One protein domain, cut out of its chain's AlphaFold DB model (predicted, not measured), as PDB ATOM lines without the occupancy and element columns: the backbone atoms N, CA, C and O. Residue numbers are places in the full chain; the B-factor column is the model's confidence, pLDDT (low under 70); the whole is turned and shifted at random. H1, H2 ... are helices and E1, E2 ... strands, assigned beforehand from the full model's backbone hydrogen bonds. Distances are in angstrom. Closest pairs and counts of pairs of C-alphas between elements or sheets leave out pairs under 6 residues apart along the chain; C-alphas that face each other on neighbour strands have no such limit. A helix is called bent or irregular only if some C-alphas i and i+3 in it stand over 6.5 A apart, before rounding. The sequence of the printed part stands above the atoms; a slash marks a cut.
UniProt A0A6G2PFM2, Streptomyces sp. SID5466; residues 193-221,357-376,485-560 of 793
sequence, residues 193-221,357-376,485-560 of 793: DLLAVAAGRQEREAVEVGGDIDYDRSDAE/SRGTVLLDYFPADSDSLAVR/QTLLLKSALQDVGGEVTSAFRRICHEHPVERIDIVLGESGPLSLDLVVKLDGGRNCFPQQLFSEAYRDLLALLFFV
ATOM      1  N   ASP A 193      35.819  25.622 -26.365       90.06
ATOM      2  CA  ASP A 193      34.724  26.296 -25.654       90.06
ATOM      3  C   ASP A 193      34.622  25.817 -24.201       90.06
ATOM      4  O   ASP A 193      34.549  26.630 -23.278       90.06
ATOM      5  N   LEU A 194      34.725  24.504 -23.975       89.56
ATOM      6  CA  LEU A 194      34.733  23.926 -22.627       89.56
ATOM      7  C   LEU A 194      35.930  24.415 -21.797       89.56
ATOM      8  O   LEU A 194      35.785  24.743 -20.615       89.56
ATOM      9  N   LEU A 195      37.111  24.515 -22.412       90.00
ATOM     10  CA  LEU A 195      38.300  25.062 -21.758       90.00
ATOM     11  C   LEU A 195      38.182  26.569 -21.496       90.00
ATOM     12  O   LEU A 195      38.635  27.023 -20.448       90.00
ATOM     13  N   ALA A 196      37.538  27.344 -22.372       88.19
ATOM     14  CA  ALA A 196      37.255  28.757 -22.112       88.19
ATOM     15  C   ALA A 196      36.321  28.932 -20.897       88.19
ATOM     16  O   ALA A 196      36.544  29.796 -20.046       88.19
ATOM     17  N   VAL A 197      35.320  28.056 -20.739       88.25
ATOM     18  CA  VAL A 197      34.481  28.011 -19.525       88.25
ATOM     19  C   VAL A 197      35.312  27.638 -18.291       88.25
ATOM     20  O   VAL A 197      35.132  28.225 -17.220       88.25
ATOM     21  N   ALA A 198      36.246  26.690 -18.414       87.44
ATOM     22  CA  ALA A 198      37.176  26.342 -17.341       87.44
ATOM     23  C   ALA A 198      38.104  27.507 -16.958       87.44
ATOM     24  O   ALA A 198      38.287  27.755 -15.766       87.44
ATOM     25  N   ALA A 199      38.607  28.273 -17.929       85.62
ATOM     26  CA  ALA A 199      39.398  29.479 -17.685       85.62
ATOM     27  C   ALA A 199      38.624  30.486 -16.822       85.62
ATOM     28  O   ALA A 199      39.125  30.946 -15.796       85.62
ATOM     29  N   GLY A 200      37.357  30.740 -17.169       83.62
ATOM     30  CA  GLY A 200      36.482  31.620 -16.391       83.62
ATOM     31  C   GLY A 200      36.183  31.110 -14.973       83.62
ATOM     32  O   GLY A 200      35.984  31.917 -14.066       83.62
ATOM     33  N   ARG A 201      36.167  29.787 -14.748       84.06
ATOM     34  CA  ARG A 201      36.078  29.196 -13.397       84.06
ATOM     35  C   ARG A 201      37.383  29.384 -12.620       84.06
ATOM     36  O   ARG A 201      37.333  29.843 -11.482       84.06
ATOM     37  N   GLN A 202      38.530  29.107 -13.243       81.44
ATOM     38  CA  GLN A 202      39.856  29.258 -12.634       81.44
ATOM     39  C   GLN A 202      40.116  30.700 -12.178       81.44
ATOM     40  O   GLN A 202      40.618  30.903 -11.075       81.44
ATOM     41  N   GLU A 203      39.732  31.695 -12.981       73.38
ATOM     42  CA  GLU A 203      39.829  33.118 -12.616       73.38
ATOM     43  C   GLU A 203      39.025  33.457 -11.351       73.38
ATOM     44  O   GLU A 203      39.479  34.245 -10.524       73.38
ATOM     45  N   ARG A 204      37.850  32.840 -11.164       74.56
ATOM     46  CA  ARG A 204      37.000  33.054  -9.978       74.56
ATOM     47  C   ARG A 204      37.538  32.329  -8.745       74.56
ATOM     48  O   ARG A 204      37.537  32.900  -7.662       74.56
ATOM     49  N   GLU A 205      38.007  31.093  -8.909       69.06
ATOM     50  CA  GLU A 205      38.558  30.268  -7.823       69.06
ATOM     51  C   GLU A 205      39.905  30.793  -7.301       69.06
ATOM     52  O   GLU A 205      40.217  30.635  -6.121       69.06
ATOM     53  N   ALA A 206      40.701  31.453  -8.149       58.66
ATOM     54  CA  ALA A 206      42.001  32.008  -7.769       58.66
ATOM     55  C   ALA A 206      41.915  33.077  -6.659       58.66
ATOM     56  O   ALA A 206      42.895  33.308  -5.956       58.66
ATOM     57  N   VAL A 207      40.737  33.673  -6.439       52.78
ATOM     58  CA  VAL A 207      40.490  34.647  -5.362       52.78
ATOM     59  C   VAL A 207      40.480  33.991  -3.967       52.78
ATOM     60  O   VAL A 207      40.704  34.675  -2.969       52.78
ATOM     61  N   GLU A 208      40.282  32.670  -3.867       49.31
ATOM     62  CA  GLU A 208      40.124  31.958  -2.584       49.31
ATOM     63  C   GLU A 208      41.327  31.078  -2.187       49.31
ATOM     64  O   GLU A 208      41.425  30.639  -1.037       49.31
ATOM     65  N   VAL A 209      42.279  30.818  -3.091       50.72
ATOM     66  CA  VAL A 209      43.380  29.873  -2.832       50.72
ATOM     67  C   VAL A 209      44.617  30.588  -2.288       50.72
ATOM     68  O   VAL A 209      45.504  31.018  -3.021       50.72
ATOM     69  N   GLY A 210      44.705  30.635  -0.956       47.72
ATOM     70  CA  GLY A 210      45.930  30.936  -0.219       47.72
ATOM     71  C   GLY A 210      46.988  29.855  -0.448       47.72
ATOM     72  O   GLY A 210      46.904  28.751   0.092       47.72
ATOM     73  N   GLY A 211      47.988  30.182  -1.256       51.81
ATOM     74  CA  GLY A 211      49.120  29.313  -1.549       51.81
ATOM     75  C   GLY A 211      50.414  30.088  -1.724       51.81
ATOM     76  O   GLY A 211      51.230  29.669  -2.527       51.81
ATOM     77  N   ASP A 212      50.604  31.215  -1.036       62.09
ATOM     78  CA  ASP A 212      51.862  31.952  -1.153       62.09
ATOM     79  C   ASP A 212      52.908  31.308  -0.233       62.09
ATOM     80  O   ASP A 212      52.758  31.273   0.992       62.09
ATOM     81  N   ILE A 213      53.944  30.723  -0.833       70.69
ATOM     82  CA  ILE A 213      55.171  30.408  -0.106       70.69
ATOM     83  C   ILE A 213      55.939  31.717   0.016       70.69
ATOM     84  O   ILE A 213      56.207  32.378  -0.986       70.69
ATOM     85  N   ASP A 214      56.326  32.066   1.240       80.00
ATOM     86  CA  ASP A 214      57.225  33.189   1.471       80.00
ATOM     87  C   ASP A 214      58.645  32.795   1.045       80.00
ATOM     88  O   ASP A 214      59.413  32.186   1.794       80.00
ATOM     89  N   TYR A 215      58.952  33.039  -0.226       86.81
ATOM     90  CA  TYR A 215      60.277  32.818  -0.783       86.81
ATOM     91  C   TYR A 215      61.251  33.900  -0.312       86.81
ATOM     92  O   TYR A 215      60.913  35.080  -0.227       86.81
ATOM     93  N   ASP A 216      62.500  33.504  -0.072       89.81
ATOM     94  CA  ASP A 216      63.575  34.422   0.297       89.81
ATOM     95  C   ASP A 216      63.886  35.411  -0.844       89.81
ATOM     96  O   ASP A 216      64.339  35.023  -1.924       89.81
ATOM     97  N   ARG A 217      63.670  36.704  -0.574       93.19
ATOM     98  CA  ARG A 217      63.839  37.810  -1.534       93.19
ATOM     99  C   ARG A 217      65.164  38.562  -1.395       93.19
ATOM    100  O   ARG A 217      65.341  39.589  -2.048       93.19
ATOM    101  N   SER A 218      66.091  38.086  -0.560       92.69
ATOM    102  CA  SER A 218      67.374  38.759  -0.277       92.69
ATOM    103  C   SER A 218      68.209  39.065  -1.527       92.69
ATOM    104  O   SER A 218      68.925  40.064  -1.565       92.69
ATOM    105  N   ASP A 219      68.059  38.256  -2.576       93.75
ATOM    106  CA  ASP A 219      68.812  38.367  -3.826       93.75
ATOM    107  C   ASP A 219      68.030  39.031  -4.977       93.75
ATOM    108  O   ASP A 219      68.528  39.070  -6.104       93.75
ATOM    109  N   ALA A 220      66.823  39.562  -4.747       92.44
ATOM    110  CA  ALA A 220      65.960  40.086  -5.820       92.44
ATOM    111  C   ALA A 220      66.637  41.191  -6.667       92.44
ATOM    112  O   ALA A 220      66.470  41.266  -7.890       92.44
ATOM    113  N   GLU A 221      67.476  42.018  -6.035       92.06
ATOM    114  CA  GLU A 221      68.225  43.099  -6.695       92.06
ATOM    115  C   GLU A 221      69.662  42.723  -7.097       92.06
ATOM    116  O   GLU A 221      70.417  43.538  -7.634       92.06
ATOM    117  N   SER A 357      52.243  17.223 -21.117       80.75
ATOM    118  CA  SER A 357      53.677  17.424 -21.341       80.75
ATOM    119  C   SER A 357      54.058  18.899 -21.189       80.75
ATOM    120  O   SER A 357      55.035  19.203 -20.498       80.75
ATOM    121  N   ARG A 358      53.243  19.817 -21.728       87.62
ATOM    122  CA  ARG A 358      53.429  21.268 -21.565       87.62
ATOM    123  C   ARG A 358      53.396  21.708 -20.114       87.62
ATOM    124  O   ARG A 358      54.242  22.489 -19.702       87.62
ATOM    125  N   GLY A 359      52.460  21.217 -19.313       85.25
ATOM    126  CA  GLY A 359      52.412  21.621 -17.913       85.25
ATOM    127  C   GLY A 359      53.522  20.995 -17.066       85.25
ATOM    128  O   GLY A 359      54.008  21.635 -16.134       85.25
ATOM    129  N   THR A 360      54.061  19.827 -17.444       80.50
ATOM    130  CA  THR A 360      55.244  19.266 -16.758       80.50
ATOM    131  C   THR A 360      56.507  20.117 -16.917       80.50
ATOM    132  O   THR A 360      57.389  20.061 -16.056       80.50
ATOM    133  N   VAL A 361      56.594  20.938 -17.973       84.12
ATOM    134  CA  VAL A 361      57.674  21.924 -18.156       84.12
ATOM    135  C   VAL A 361      57.711  22.917 -17.006       84.12
ATOM    136  O   VAL A 361      58.792  23.390 -16.691       84.12
ATOM    137  N   LEU A 362      56.580  23.194 -16.355       85.94
ATOM    138  CA  LEU A 362      56.495  24.136 -15.244       85.94
ATOM    139  C   LEU A 362      56.915  23.544 -13.896       85.94
ATOM    140  O   LEU A 362      57.020  24.264 -12.909       85.94
ATOM    141  N   LEU A 363      57.193  22.240 -13.834       81.88
ATOM    142  CA  LEU A 363      57.575  21.583 -12.585       81.88
ATOM    143  C   LEU A 363      58.998  21.908 -12.129       81.88
ATOM    144  O   LEU A 363      59.341  21.545 -11.009       81.88
ATOM    145  N   ASP A 364      59.817  22.577 -12.945       84.12
ATOM    146  CA  ASP A 364      61.064  23.216 -12.502       84.12
ATOM    147  C   ASP A 364      60.914  24.712 -12.172       84.12
ATOM    148  O   ASP A 364      61.924  25.391 -11.988       84.12
ATOM    149  N   TYR A 365      59.676  25.203 -12.052       88.94
ATOM    150  CA  TYR A 365      59.340  26.535 -11.551       88.94
ATOM    151  C   TYR A 365      58.614  26.434 -10.209       88.94
ATOM    152  O   TYR A 365      57.967  25.424  -9.914       88.94
ATOM    153  N   PHE A 366      58.709  27.503  -9.416       88.00
ATOM    154  CA  PHE A 366      58.014  27.683  -8.136       88.00
ATOM    155  C   PHE A 366      58.117  26.427  -7.248       88.00
ATOM    156  O   PHE A 366      57.117  25.740  -7.002       88.00
ATOM    157  N   PRO A 367      59.340  26.063  -6.807       86.94
ATOM    158  CA  PRO A 367      59.553  24.881  -5.982       86.94
ATOM    159  C   PRO A 367      58.683  24.935  -4.722       86.94
ATOM    160  O   PRO A 367      58.599  25.964  -4.053       86.94
ATOM    161  N   ALA A 368      58.056  23.807  -4.379       81.44
ATOM    162  CA  ALA A 368      57.289  23.684  -3.136       81.44
ATOM    163  C   ALA A 368      58.188  23.635  -1.885       81.44
ATOM    164  O   ALA A 368      57.713  23.866  -0.777       81.44
ATOM    165  N   ASP A 369      59.465  23.299  -2.068       82.75
ATOM    166  CA  ASP A 369      60.518  23.387  -1.063       82.75
ATOM    167  C   ASP A 369      61.361  24.632  -1.361       82.75
ATOM    168  O   ASP A 369      62.078  24.670  -2.359       82.75
ATOM    169  N   SER A 370      61.247  25.666  -0.525       75.75
ATOM    170  CA  SER A 370      61.874  26.971  -0.765       75.75
ATOM    171  C   SER A 370      63.398  26.901  -0.854       75.75
ATOM    172  O   SER A 370      64.007  27.777  -1.467       75.75
ATOM    173  N   ASP A 371      64.027  25.873  -0.280       75.56
ATOM    174  CA  ASP A 371      65.484  25.735  -0.203       75.56
ATOM    175  C   ASP A 371      66.110  24.949  -1.356       75.56
ATOM    176  O   ASP A 371      67.339  24.886  -1.468       75.56
ATOM    177  N   SER A 372      65.297  24.400  -2.263       77.38
ATOM    178  CA  SER A 372      65.785  23.606  -3.386       77.38
ATOM    179  C   SER A 372      65.273  24.091  -4.742       77.38
ATOM    180  O   SER A 372      64.215  24.694  -4.887       77.38
ATOM    181  N   LEU A 373      66.071  23.831  -5.777       81.88
ATOM    182  CA  LEU A 373      65.702  24.091  -7.165       81.88
ATOM    183  C   LEU A 373      64.837  22.926  -7.676       81.88
ATOM    184  O   LEU A 373      65.302  21.783  -7.718       81.88
ATOM    185  N   ALA A 374      63.608  23.197  -8.117       75.00
ATOM    186  CA  ALA A 374      62.676  22.154  -8.555       75.00
ATOM    187  C   ALA A 374      63.158  21.417  -9.816       75.00
ATOM    188  O   ALA A 374      63.686  22.041 -10.733       75.00
ATOM    189  N   VAL A 375      62.993  20.092  -9.877       70.69
ATOM    190  CA  VAL A 375      63.459  19.233 -10.985       70.69
ATOM    191  C   VAL A 375      62.264  18.676 -11.756       70.69
ATOM    192  O   VAL A 375      61.329  18.150 -11.155       70.69
ATOM    193  N   ARG A 376      62.325  18.712 -13.092       72.38
ATOM    194  CA  ARG A 376      61.276  18.149 -13.952       72.38
ATOM    195  C   ARG A 376      61.202  16.613 -13.830       72.38
ATOM    196  O   ARG A 376      62.227  15.946 -13.981       72.38
ATOM    197  N   GLN A 485      52.476  21.828  -5.310       77.44
ATOM    198  CA  GLN A 485      53.093  22.499  -6.453       77.44
ATOM    199  C   GLN A 485      52.061  22.953  -7.490       77.44
ATOM    200  O   GLN A 485      52.181  24.036  -8.041       77.44
ATOM    201  N   THR A 486      51.002  22.173  -7.709       78.12
ATOM    202  CA  THR A 486      49.901  22.540  -8.611       78.12
ATOM    203  C   THR A 486      49.179  23.786  -8.109       78.12
ATOM    204  O   THR A 486      48.897  24.676  -8.900       78.12
ATOM    205  N   LEU A 487      48.900  23.877  -6.804       78.69
ATOM    206  CA  LEU A 487      48.264  25.059  -6.210       78.69
ATOM    207  C   LEU A 487      49.160  26.302  -6.325       78.69
ATOM    208  O   LEU A 487      48.672  27.362  -6.705       78.69
ATOM    209  N   LEU A 488      50.468  26.149  -6.082       81.62
ATOM    210  CA  LEU A 488      51.454  27.217  -6.288       81.62
ATOM    211  C   LEU A 488      51.477  27.689  -7.739       81.62
ATOM    212  O   LEU A 488      51.426  28.885  -7.994       81.62
ATOM    213  N   LEU A 489      51.506  26.753  -8.689       86.12
ATOM    214  CA  LEU A 489      51.485  27.060 -10.116       86.12
ATOM    215  C   LEU A 489      50.190  27.760 -10.529       86.12
ATOM    216  O   LEU A 489      50.259  28.732 -11.272       86.12
ATOM    217  N   LYS A 490      49.026  27.331 -10.025       84.25
ATOM    218  CA  LYS A 490      47.750  28.024 -10.279       84.25
ATOM    219  C   LYS A 490      47.795  29.478  -9.805       84.25
ATOM    220  O   LYS A 490      47.391  30.358 -10.552       84.25
ATOM    221  N   SER A 491      48.327  29.726  -8.607       83.31
ATOM    222  CA  SER A 491      48.495  31.085  -8.072       83.31
ATOM    223  C   SER A 491      49.537  31.895  -8.852       83.31
ATOM    224  O   SER A 491      49.326  33.064  -9.154       83.31
ATOM    225  N   ALA A 492      50.664  31.287  -9.220       85.19
ATOM    226  CA  ALA A 492      51.736  31.972  -9.935       85.19
ATOM    227  C   ALA A 492      51.382  32.300 -11.388       85.19
ATOM    228  O   ALA A 492      51.881  33.288 -11.919       85.19
ATOM    229  N   LEU A 493      50.537  31.484 -12.021       88.19
ATOM    230  CA  LEU A 493      50.051  31.697 -13.384       88.19
ATOM    231  C   LEU A 493      48.771  32.529 -13.456       88.19
ATOM    232  O   LEU A 493      48.267  32.775 -14.555       88.19
ATOM    233  N   GLN A 494      48.253  32.971 -12.311       82.75
ATOM    234  CA  GLN A 494      47.146  33.909 -12.276       82.75
ATOM    235  C   GLN A 494      47.510  35.166 -13.078       82.75
ATOM    236  O   GLN A 494      48.631  35.666 -13.002       82.75
ATOM    237  N   ASP A 495      46.569  35.631 -13.898       84.25
ATOM    238  CA  ASP A 495      46.687  36.801 -14.779       84.25
ATOM    239  C   ASP A 495      47.781  36.737 -15.862       84.25
ATOM    240  O   ASP A 495      47.853  37.635 -16.706       84.25
ATOM    241  N   VAL A 496      48.575  35.658 -15.942       92.75
ATOM    242  CA  VAL A 496      49.562  35.468 -17.024       92.75
ATOM    243  C   VAL A 496      48.871  35.477 -18.388       92.75
ATOM    244  O   VAL A 496      49.409  36.037 -19.339       92.75
ATOM    245  N   GLY A 497      47.650  34.937 -18.493       93.88
ATOM    246  CA  GLY A 497      46.849  35.021 -19.721       93.88
ATOM    247  C   GLY A 497      46.557  36.466 -20.142       93.88
ATOM    248  O   GLY A 497      46.706  36.818 -21.313       93.88
ATOM    249  N   GLY A 498      46.239  37.347 -19.187       93.75
ATOM    250  CA  GLY A 498      46.001  38.771 -19.441       93.75
ATOM    251  C   GLY A 498      47.259  39.521 -19.893       93.75
ATOM    252  O   GLY A 498      47.204  40.312 -20.840       93.75
ATOM    253  N   GLU A 499      48.408  39.232 -19.278       94.62
ATOM    254  CA  GLU A 499      49.705  39.778 -19.706       94.62
ATOM    255  C   GLU A 499      50.072  39.325 -21.119       94.62
ATOM    256  O   GLU A 499      50.384  40.152 -21.978       94.62
ATOM    257  N   VAL A 500      49.979  38.019 -21.380       97.06
ATOM    258  CA  VAL A 500      50.272  37.434 -22.693       97.06
ATOM    259  C   VAL A 500      49.329  37.994 -23.757       97.06
ATOM    260  O   VAL A 500      49.784  38.340 -24.842       97.06
ATOM    261  N   THR A 501      48.042  38.164 -23.440       96.56
ATOM    262  CA  THR A 501      47.060  38.809 -24.326       96.56
ATOM    263  C   THR A 501      47.489  40.230 -24.681       96.56
ATOM    264  O   THR A 501      47.535  40.591 -25.856       96.56
ATOM    265  N   SER A 502      47.822  41.037 -23.672       95.81
ATOM    266  CA  SER A 502      48.191  42.445 -23.856       95.81
ATOM    267  C   SER A 502      49.461  42.581 -24.696       95.81
ATOM    268  O   SER A 502      49.506  43.374 -25.638       95.81
ATOM    269  N   ALA A 503      50.470  41.757 -24.407       96.62
ATOM    270  CA  ALA A 503      51.716  41.702 -25.159       96.62
ATOM    271  C   ALA A 503      51.496  41.242 -26.607       96.62
ATOM    272  O   ALA A 503      51.970  41.884 -27.544       96.62
ATOM    273  N   PHE A 504      50.725  40.169 -26.809       96.62
ATOM    274  CA  PHE A 504      50.443  39.634 -28.138       96.62
ATOM    275  C   PHE A 504      49.686  40.649 -28.994       96.62
ATOM    276  O   PHE A 504      50.103  40.925 -30.113       96.62
ATOM    277  N   ARG A 505      48.631  41.282 -28.467       95.12
ATOM    278  CA  ARG A 505      47.870  42.314 -29.197       95.12
ATOM    279  C   ARG A 505      48.702  43.550 -29.511       95.12
ATOM    280  O   ARG A 505      48.418  44.215 -30.503       95.12
ATOM    281  N   ARG A 506      49.708  43.867 -28.689       94.50
ATOM    282  CA  ARG A 506      50.656  44.964 -28.932       94.50
ATOM    283  C   ARG A 506      51.682  44.630 -30.016       94.50
ATOM    284  O   ARG A 506      52.106  45.521 -30.730       94.50
ATOM    285  N   ILE A 507      52.106  43.377 -30.129       95.00
ATOM    286  CA  ILE A 507      53.115  42.964 -31.118       95.00
ATOM    287  C   ILE A 507      52.450  42.588 -32.452       95.00
ATOM    288  O   ILE A 507      52.999  42.837 -33.523       95.00
ATOM    289  N   CYS A 508      51.260  41.994 -32.391       91.75
ATOM    290  CA  CYS A 508      50.563  41.345 -33.497       91.75
ATOM    291  C   CYS A 508      49.173  41.964 -33.722       91.75
ATOM    292  O   CYS A 508      48.162  41.266 -33.680       91.75
ATOM    293  N   HIS A 509      49.117  43.275 -33.973       81.94
ATOM    294  CA  HIS A 509      47.864  44.039 -34.097       81.94
ATOM    295  C   HIS A 509      46.901  43.547 -35.191       81.94
ATOM    296  O   HIS A 509      45.707  43.821 -35.125       81.94
ATOM    297  N   GLU A 510      47.414  42.866 -36.215       84.56
ATOM    298  CA  GLU A 510      46.627  42.401 -37.362       84.56
ATOM    299  C   GLU A 510      45.818  41.128 -37.064       84.56
ATOM    300  O   GLU A 510      44.917  40.776 -37.824       84.56
ATOM    301  N   HIS A 511      46.130  40.420 -35.970       87.31
ATOM    302  CA  HIS A 511      45.451  39.174 -35.619       87.31
ATOM    303  C   HIS A 511      44.168  39.451 -34.825       87.31
ATOM    304  O   HIS A 511      44.217  40.216 -33.860       87.31
ATOM    305  N   PRO A 512      43.037  38.796 -35.159       91.00
ATOM    306  CA  PRO A 512      41.733  39.048 -34.538       91.00
ATOM    307  C   PRO A 512      41.596  38.359 -33.168       91.00
ATOM    308  O   PRO A 512      40.697  37.543 -32.953       91.00
ATOM    309  N   VAL A 513      42.542  38.613 -32.264       94.88
ATOM    310  CA  VAL A 513      42.639  37.987 -30.940       94.88
ATOM    311  C   VAL A 513      42.059  38.914 -29.881       94.88
ATOM    312  O   VAL A 513      42.616  39.974 -29.590       94.88
ATOM    313  N   GLU A 514      40.982  38.463 -29.241       94.69
ATOM    314  CA  GLU A 514      40.370  39.149 -28.108       94.69
ATOM    315  C   GLU A 514      41.169  38.872 -26.830       94.69
ATOM    316  O   GLU A 514      41.593  39.808 -26.143       94.69
ATOM    317  N   ARG A 515      41.381  37.580 -26.536       94.75
ATOM    318  CA  ARG A 515      41.953  37.070 -25.282       94.75
ATOM    319  C   ARG A 515      42.713  35.761 -25.503       94.75
ATOM    320  O   ARG A 515      42.356  34.966 -26.368       94.75
ATOM    321  N   ILE A 516      43.751  35.539 -24.704       96.25
ATOM    322  CA  ILE A 516      44.504  34.287 -24.624       96.25
ATOM    323  C   ILE A 516      44.431  33.777 -23.186       96.25
ATOM    324  O   ILE A 516      44.934  34.412 -22.260       96.25
ATOM    325  N   ASP A 517      43.821  32.613 -23.026       94.44
ATOM    326  CA  ASP A 517      43.593  31.955 -21.749       94.44
ATOM    327  C   ASP A 517      44.626  30.878 -21.474       94.44
ATOM    328  O   ASP A 517      45.017  30.131 -22.370       94.44
ATOM    329  N   ILE A 518      45.041  30.789 -20.210       93.50
ATOM    330  CA  ILE A 518      45.982  29.783 -19.718       93.50
ATOM    331  C   ILE A 518      45.288  28.988 -18.618       93.50
ATOM    332  O   ILE A 518      45.056  29.480 -17.512       93.50
ATOM    333  N   VAL A 519      44.963  27.740 -18.931       90.25
ATOM    334  CA  VAL A 519      44.193  26.848 -18.066       90.25
ATOM    335  C   VAL A 519      45.114  25.758 -17.538       90.25
ATOM    336  O   VAL A 519      45.733  25.029 -18.315       90.25
ATOM    337  N   LEU A 520      45.220  25.646 -16.212       87.88
ATOM    338  CA  LEU A 520      46.068  24.654 -15.559       87.88
ATOM    339  C   LEU A 520      45.224  23.566 -14.881       87.88
ATOM    340  O   LEU A 520      44.500  23.818 -13.915       87.88
ATOM    341  N   GLY A 521      45.415  22.323 -15.306       80.81
ATOM    342  CA  GLY A 521      44.914  21.142 -14.615       80.81
ATOM    343  C   GLY A 521      43.496  20.700 -14.985       80.81
ATOM    344  O   GLY A 521      42.940  19.888 -14.247       80.81
ATOM    345  N   GLU A 522      42.908  21.227 -16.066       83.38
ATOM    346  CA  GLU A 522      41.549  20.864 -16.510       83.38
ATOM    347  C   GLU A 522      41.546  19.543 -17.295       83.38
ATOM    348  O   GLU A 522      40.823  18.611 -16.951       83.38
ATOM    349  N   SER A 523      42.411  19.420 -18.308       75.69
ATOM    350  CA  SER A 523      42.521  18.219 -19.155       75.69
ATOM    351  C   SER A 523      43.245  17.047 -18.472       75.69
ATOM    352  O   SER A 523      43.299  15.940 -19.006       75.69
ATOM    353  N   GLY A 524      43.838  17.275 -17.299       72.75
ATOM    354  CA  GLY A 524      44.521  16.265 -16.495       72.75
ATOM    355  C   GLY A 524      45.376  16.886 -15.386       72.75
ATOM    356  O   GLY A 524      45.581  18.098 -15.376       72.75
ATOM    357  N   PRO A 525      45.916  16.088 -14.445       68.31
ATOM    358  CA  PRO A 525      46.801  16.594 -13.398       68.31
ATOM    359  C   PRO A 525      47.984  17.356 -13.997       68.31
ATOM    360  O   PRO A 525      48.754  16.768 -14.742       68.31
ATOM    361  N   LEU A 526      48.149  18.640 -13.660       77.75
ATOM    362  CA  LEU A 526      49.213  19.498 -14.203       77.75
ATOM    363  C   LEU A 526      49.150  19.712 -15.728       77.75
ATOM    364  O   LEU A 526      50.176  20.040 -16.310       77.75
ATOM    365  N   SER A 527      48.007  19.532 -16.401       86.94
ATOM    366  CA  SER A 527      47.894  19.930 -17.812       86.94
ATOM    367  C   SER A 527      48.015  21.448 -17.955       86.94
ATOM    368  O   SER A 527      47.543  22.177 -17.090       86.94
ATOM    369  N   LEU A 528      48.645  21.927 -19.025       91.38
ATOM    370  CA  LEU A 528      48.669  23.340 -19.396       91.38
ATOM    371  C   LEU A 528      48.033  23.502 -20.775       91.38
ATOM    372  O   LEU A 528      48.597  23.105 -21.805       91.38
ATOM    373  N   ASP A 529      46.852  24.096 -20.777       92.00
ATOM    374  CA  ASP A 529      46.036  24.349 -21.951       92.00
ATOM    375  C   ASP A 529      46.041  25.845 -22.268       92.00
ATOM    376  O   ASP A 529      45.922  26.680 -21.374       92.00
ATOM    377  N   LEU A 530      46.227  26.176 -23.547       94.25
ATOM    378  CA  LEU A 530      46.134  27.545 -24.040       94.25
ATOM    379  C   LEU A 530      44.947  27.629 -24.991       94.25
ATOM    380  O   LEU A 530      44.860  26.831 -25.927       94.25
ATOM    381  N   VAL A 531      44.070  28.598 -24.764       95.00
ATOM    382  CA  VAL A 531      42.892  28.845 -25.602       95.00
ATOM    383  C   VAL A 531      42.941  30.275 -26.106       95.00
ATOM    384  O   VAL A 531      43.241  31.198 -25.357       95.00
ATOM    385  N   VAL A 532      42.671  30.462 -27.392       96.69
ATOM    386  CA  VAL A 532      42.577  31.776 -28.021       96.69
ATOM    387  C   VAL A 532      41.108  32.074 -28.262       96.69
ATOM    388  O   VAL A 532      40.430  31.339 -28.979       96.69
ATOM    389  N   LYS A 533      40.632  33.173 -27.684       96.06
ATOM    390  CA  LYS A 533      39.327  33.747 -27.983       96.06
ATOM    391  C   LYS A 533      39.495  34.810 -29.058       96.06
ATOM    392  O   LYS A 533      40.267  35.757 -28.893       96.06
ATOM    393  N   LEU A 534      38.788  34.641 -30.167       95.25
ATOM    394  CA  LEU A 534      38.794  35.580 -31.285       95.25
ATOM    395  C   LEU A 534      37.793  36.716 -31.057       95.25
ATOM    396  O   LEU A 534      36.784  36.513 -30.388       95.25
ATOM    397  N   ASP A 535      37.995  37.862 -31.713       89.31
ATOM    398  CA  ASP A 535      37.079  39.021 -31.625       89.31
ATOM    399  C   ASP A 535      35.628  38.685 -32.043       89.31
ATOM    400  O   ASP A 535      34.676  39.349 -31.640       89.31
ATOM    401  N   GLY A 536      35.438  37.627 -32.839       86.12
ATOM    402  CA  GLY A 536      34.124  37.098 -33.227       86.12
ATOM    403  C   GLY A 536      33.476  36.152 -32.206       86.12
ATOM    404  O   GLY A 536      32.486  35.504 -32.541       86.12
ATOM    405  N   GLY A 537      34.052  36.000 -31.009       87.50
ATOM    406  CA  GLY A 537      33.542  35.162 -29.918       87.50
ATOM    407  C   GLY A 537      33.834  33.662 -30.036       87.50
ATOM    408  O   GLY A 537      33.488  32.914 -29.127       87.50
ATOM    409  N   ARG A 538      34.471  33.210 -31.124       91.44
ATOM    410  CA  ARG A 538      34.884  31.806 -31.295       91.44
ATOM    411  C   ARG A 538      36.142  31.509 -30.484       91.44
ATOM    412  O   ARG A 538      37.072  32.317 -30.498       91.44
ATOM    413  N   ASN A 539      36.194  30.326 -29.881       94.81
ATOM    414  CA  ASN A 539      37.386  29.814 -29.215       94.81
ATOM    415  C   ASN A 539      38.106  28.804 -30.108       94.81
ATOM    416  O   ASN A 539      37.480  27.998 -30.799       94.81
ATOM    417  N   CYS A 540      39.431  28.831 -30.098       94.50
ATOM    418  CA  CYS A 540      40.248  27.839 -30.781       94.50
ATOM    419  C   CYS A 540      41.561  27.600 -30.040       94.50
ATOM    420  O   CYS A 540      41.969  28.363 -29.161       94.50
ATOM    421  N   PHE A 541      42.243  26.525 -30.407       94.06
ATOM    422  CA  PHE A 541      43.598  26.285 -29.943       94.06
ATOM    423  C   PHE A 541      44.609  27.087 -30.785       94.06
ATOM    424  O   PHE A 541      44.423  27.198 -32.001       94.06
ATOM    425  N   PRO A 542      45.720  27.587 -30.202       93.62
ATOM    426  CA  PRO A 542      46.764  28.307 -30.939       93.62
ATOM    427  C   PRO A 542      47.238  27.597 -32.218       93.62
ATOM    428  O   PRO A 542      47.496  28.242 -33.227       93.62
ATOM    429  N   GLN A 543      47.307  26.264 -32.201       91.88
ATOM    430  CA  GLN A 543      47.757  25.402 -33.300       91.88
ATOM    431  C   GLN A 543      46.802  25.415 -34.500       91.88
ATOM    432  O   GLN A 543      47.218  25.114 -35.614       91.88
ATOM    433  N   GLN A 544      45.528  25.747 -34.282       92.00
ATOM    434  CA  GLN A 544      44.526  25.847 -35.343       92.00
ATOM    435  C   GLN A 544      44.571  27.205 -36.057       92.00
ATOM    436  O   GLN A 544      44.034  27.327 -37.154       92.00
ATOM    437  N   LEU A 545      45.185  28.217 -35.435       92.62
ATOM    438  CA  LEU A 545      45.164  29.604 -35.898       92.62
ATOM    439  C   LEU A 545      46.536  30.100 -36.370       92.62
ATOM    440  O   LEU A 545      46.638  30.770 -37.395       92.62
ATOM    441  N   PHE A 546      47.591  29.802 -35.613       92.44
ATOM    442  CA  PHE A 546      48.898  30.437 -35.751       92.44
ATOM    443  C   PHE A 546      49.916  29.565 -36.490       92.44
ATOM    444  O   PHE A 546      49.975  28.348 -36.318       92.44
ATOM    445  N   SER A 547      50.800  30.211 -37.259       91.00
ATOM    446  CA  SER A 547      51.983  29.550 -37.825       91.00
ATOM    447  C   SER A 547      53.023  29.219 -36.741       91.00
ATOM    448  O   SER A 547      52.896  29.624 -35.586       91.00
ATOM    449  N   GLU A 548      54.078  28.474 -37.092       89.50
ATOM    450  CA  GLU A 548      55.203  28.165 -36.184       89.50
ATOM    451  C   GLU A 548      55.797  29.419 -35.526       89.50
ATOM    452  O   GLU A 548      55.917  29.463 -34.307       89.50
ATOM    453  N   ALA A 549      56.057  30.474 -36.303       89.56
ATOM    454  CA  ALA A 549      56.631  31.719 -35.795       89.56
ATOM    455  C   ALA A 549      55.781  32.370 -34.687       89.56
ATOM    456  O   ALA A 549      56.305  32.806 -33.664       89.56
ATOM    457  N   TYR A 550      54.458  32.416 -34.867       92.19
ATOM    458  CA  TYR A 550      53.543  33.004 -33.883       92.19
ATOM    459  C   TYR A 550      53.341  32.098 -32.663       92.19
ATOM    460  O   TYR A 550      53.159  32.599 -31.556       92.19
ATOM    461  N   ARG A 551      53.420  30.774 -32.839       92.94
ATOM    462  CA  ARG A 551      53.427  29.816 -31.725       92.94
ATOM    463  C   ARG A 551      54.686  29.962 -30.866       92.94
ATOM    464  O   ARG A 551      54.575  30.009 -29.642       92.94
ATOM    465  N   ASP A 552      55.851  30.110 -31.491       92.94
ATOM    466  CA  ASP A 552      57.115  30.374 -30.794       92.94
ATOM    467  C   ASP A 552      57.087  31.726 -30.067       92.94
ATOM    468  O   ASP A 552      57.515  31.815 -28.916       92.94
ATOM    469  N   LEU A 553      56.533  32.770 -30.700       94.25
ATOM    470  CA  LEU A 553      56.313  34.067 -30.055       94.25
ATOM    471  C   LEU A 553      55.403  33.931 -28.832       94.25
ATOM    472  O   LEU A 553      55.726  34.460 -27.772       94.25
ATOM    473  N   LEU A 554      54.284  33.214 -28.956       95.19
ATOM    474  CA  LEU A 554      53.350  33.008 -27.852       95.19
ATOM    475  C   LEU A 554      54.012  32.261 -26.684       95.19
ATOM    476  O   LEU A 554      53.848  32.655 -25.529       95.19
ATOM    477  N   ALA A 555      54.811  31.231 -26.977       95.06
ATOM    478  CA  ALA A 555      55.613  30.532 -25.976       95.06
ATOM    479  C   ALA A 555      56.633  31.470 -25.307       95.06
ATOM    480  O   ALA A 555      56.794  31.448 -24.086       95.06
ATOM    481  N   LEU A 556      57.297  32.331 -26.083       95.62
ATOM    482  CA  LEU A 556      58.265  33.297 -25.565       95.62
ATOM    483  C   LEU A 556      57.601  34.334 -24.647       95.62
ATOM    484  O   LEU A 556      58.114  34.584 -23.558       95.62
ATOM    485  N   LEU A 557      56.447  34.880 -25.041       96.56
ATOM    486  CA  LEU A 557      55.645  35.789 -24.213       96.56
ATOM    487  C   LEU A 557      55.213  35.122 -22.905       96.56
ATOM    488  O   LEU A 557      55.348  35.719 -21.838       96.56
ATOM    489  N   PHE A 558      54.768  33.867 -22.977       96.44
ATOM    490  CA  PHE A 558      54.438  33.074 -21.797       96.44
ATOM    491  C   PHE A 558      55.636  32.939 -20.848       96.44
ATOM    492  O   PHE A 558      55.524  33.265 -19.669       96.44
ATOM    493  N   PHE A 559      56.806  32.519 -21.338       95.56
ATOM    494  CA  PHE A 559      57.983  32.348 -20.480       95.56
ATOM    495  C   PHE A 559      58.512  33.668 -19.907       95.56
ATOM    496  O   PHE A 559      58.977  33.679 -18.766       95.56
ATOM    497  N   VAL A 560      58.416  34.774 -20.650       96.50
ATOM    498  CA  VAL A 560      58.737  36.117 -20.141       96.50
ATOM    499  C   VAL A 560      57.787  36.504 -19.006       96.50
ATOM    500  O   VAL A 560      58.253  36.937 -17.951       96.50
TER     501      VAL A 560
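This is residues 193 to 221, 357 to 376 and 485 to 560 of the 793 residues of a protein of Streptomyces sp. SID5466 (UniProt A0A6G2PFM2). A two-stranded hairpin, E1 and E2, has H1 over one face and H4 on the other side, where H6 packs on H4. H2 and H3 sit at the hairpin's end at Leu 520 and Leu 528, and H5 sits by E2. The printed part has 125 residues, in order H1 H2 H3 H4 E1 E2 H5 H6, mixed helices and strands, the sheet antiparallel. It is compact, with a radius of gyration of the C-alphas of 15.4 A, and only just elongated, spanning 45 by 30 by 25 A.

H1, residues 193 to 205, begins at C-alpha 193 (34.724, 26.296, -25.654) and measures 18.7 A. H2, residues 357 to 364, is only just irregular: C-alphas 361 and 364 are 6.7 A apart. H3 is residues 485 to 492; H4, residues 496 to 507, measures 16.4 A. E1, residues 513 to 520, measures 20.6 A, and E2, residues 528 to 534, 19.7 A. H5 is residues 542 to 545. H6, residues 548 to 560, measures 18.3 A and ends at C-alpha 560 (58.737, 36.117, -20.141).

In the hairpin, N 517 and O 531 are 2.8 A apart, within hydrogen-bond range. The closest C-alphas are Ala 199 and Val 519 for H1 and E1, 5.5 A; Gly 359 and Leu 528 for H2 and E2, 4.4 A; Lys 490 and Leu 520 for H3 and E1, 6.5 A; Gly 497 and Asp 517 for H4 and E1, 4.9 A; Val 532 and Pro 542 for E2 and H5, 6.2 A. H6 touches H4 with residues 554 to 558 alone, closest C-alphas Val 500 and Leu 557, 5.8 A, opposite ways at a steep tilt of 51 degrees. H3, H4 and H6 have every O i to N i+4 pair within hydrogen-bond range, H1 8 of 9, H2 1 of 4 with 4 of 5 O i to N i+3 pairs; H5 is too short for an O i to N i+4 pair.

Two cuts, residues 222 to 356 and 377 to 484, leave C-alpha gaps of 32.9 A and 11.9 A. Of the links printed whole, none is long. Residues 205 to 212 and 525 have pLDDT under 70.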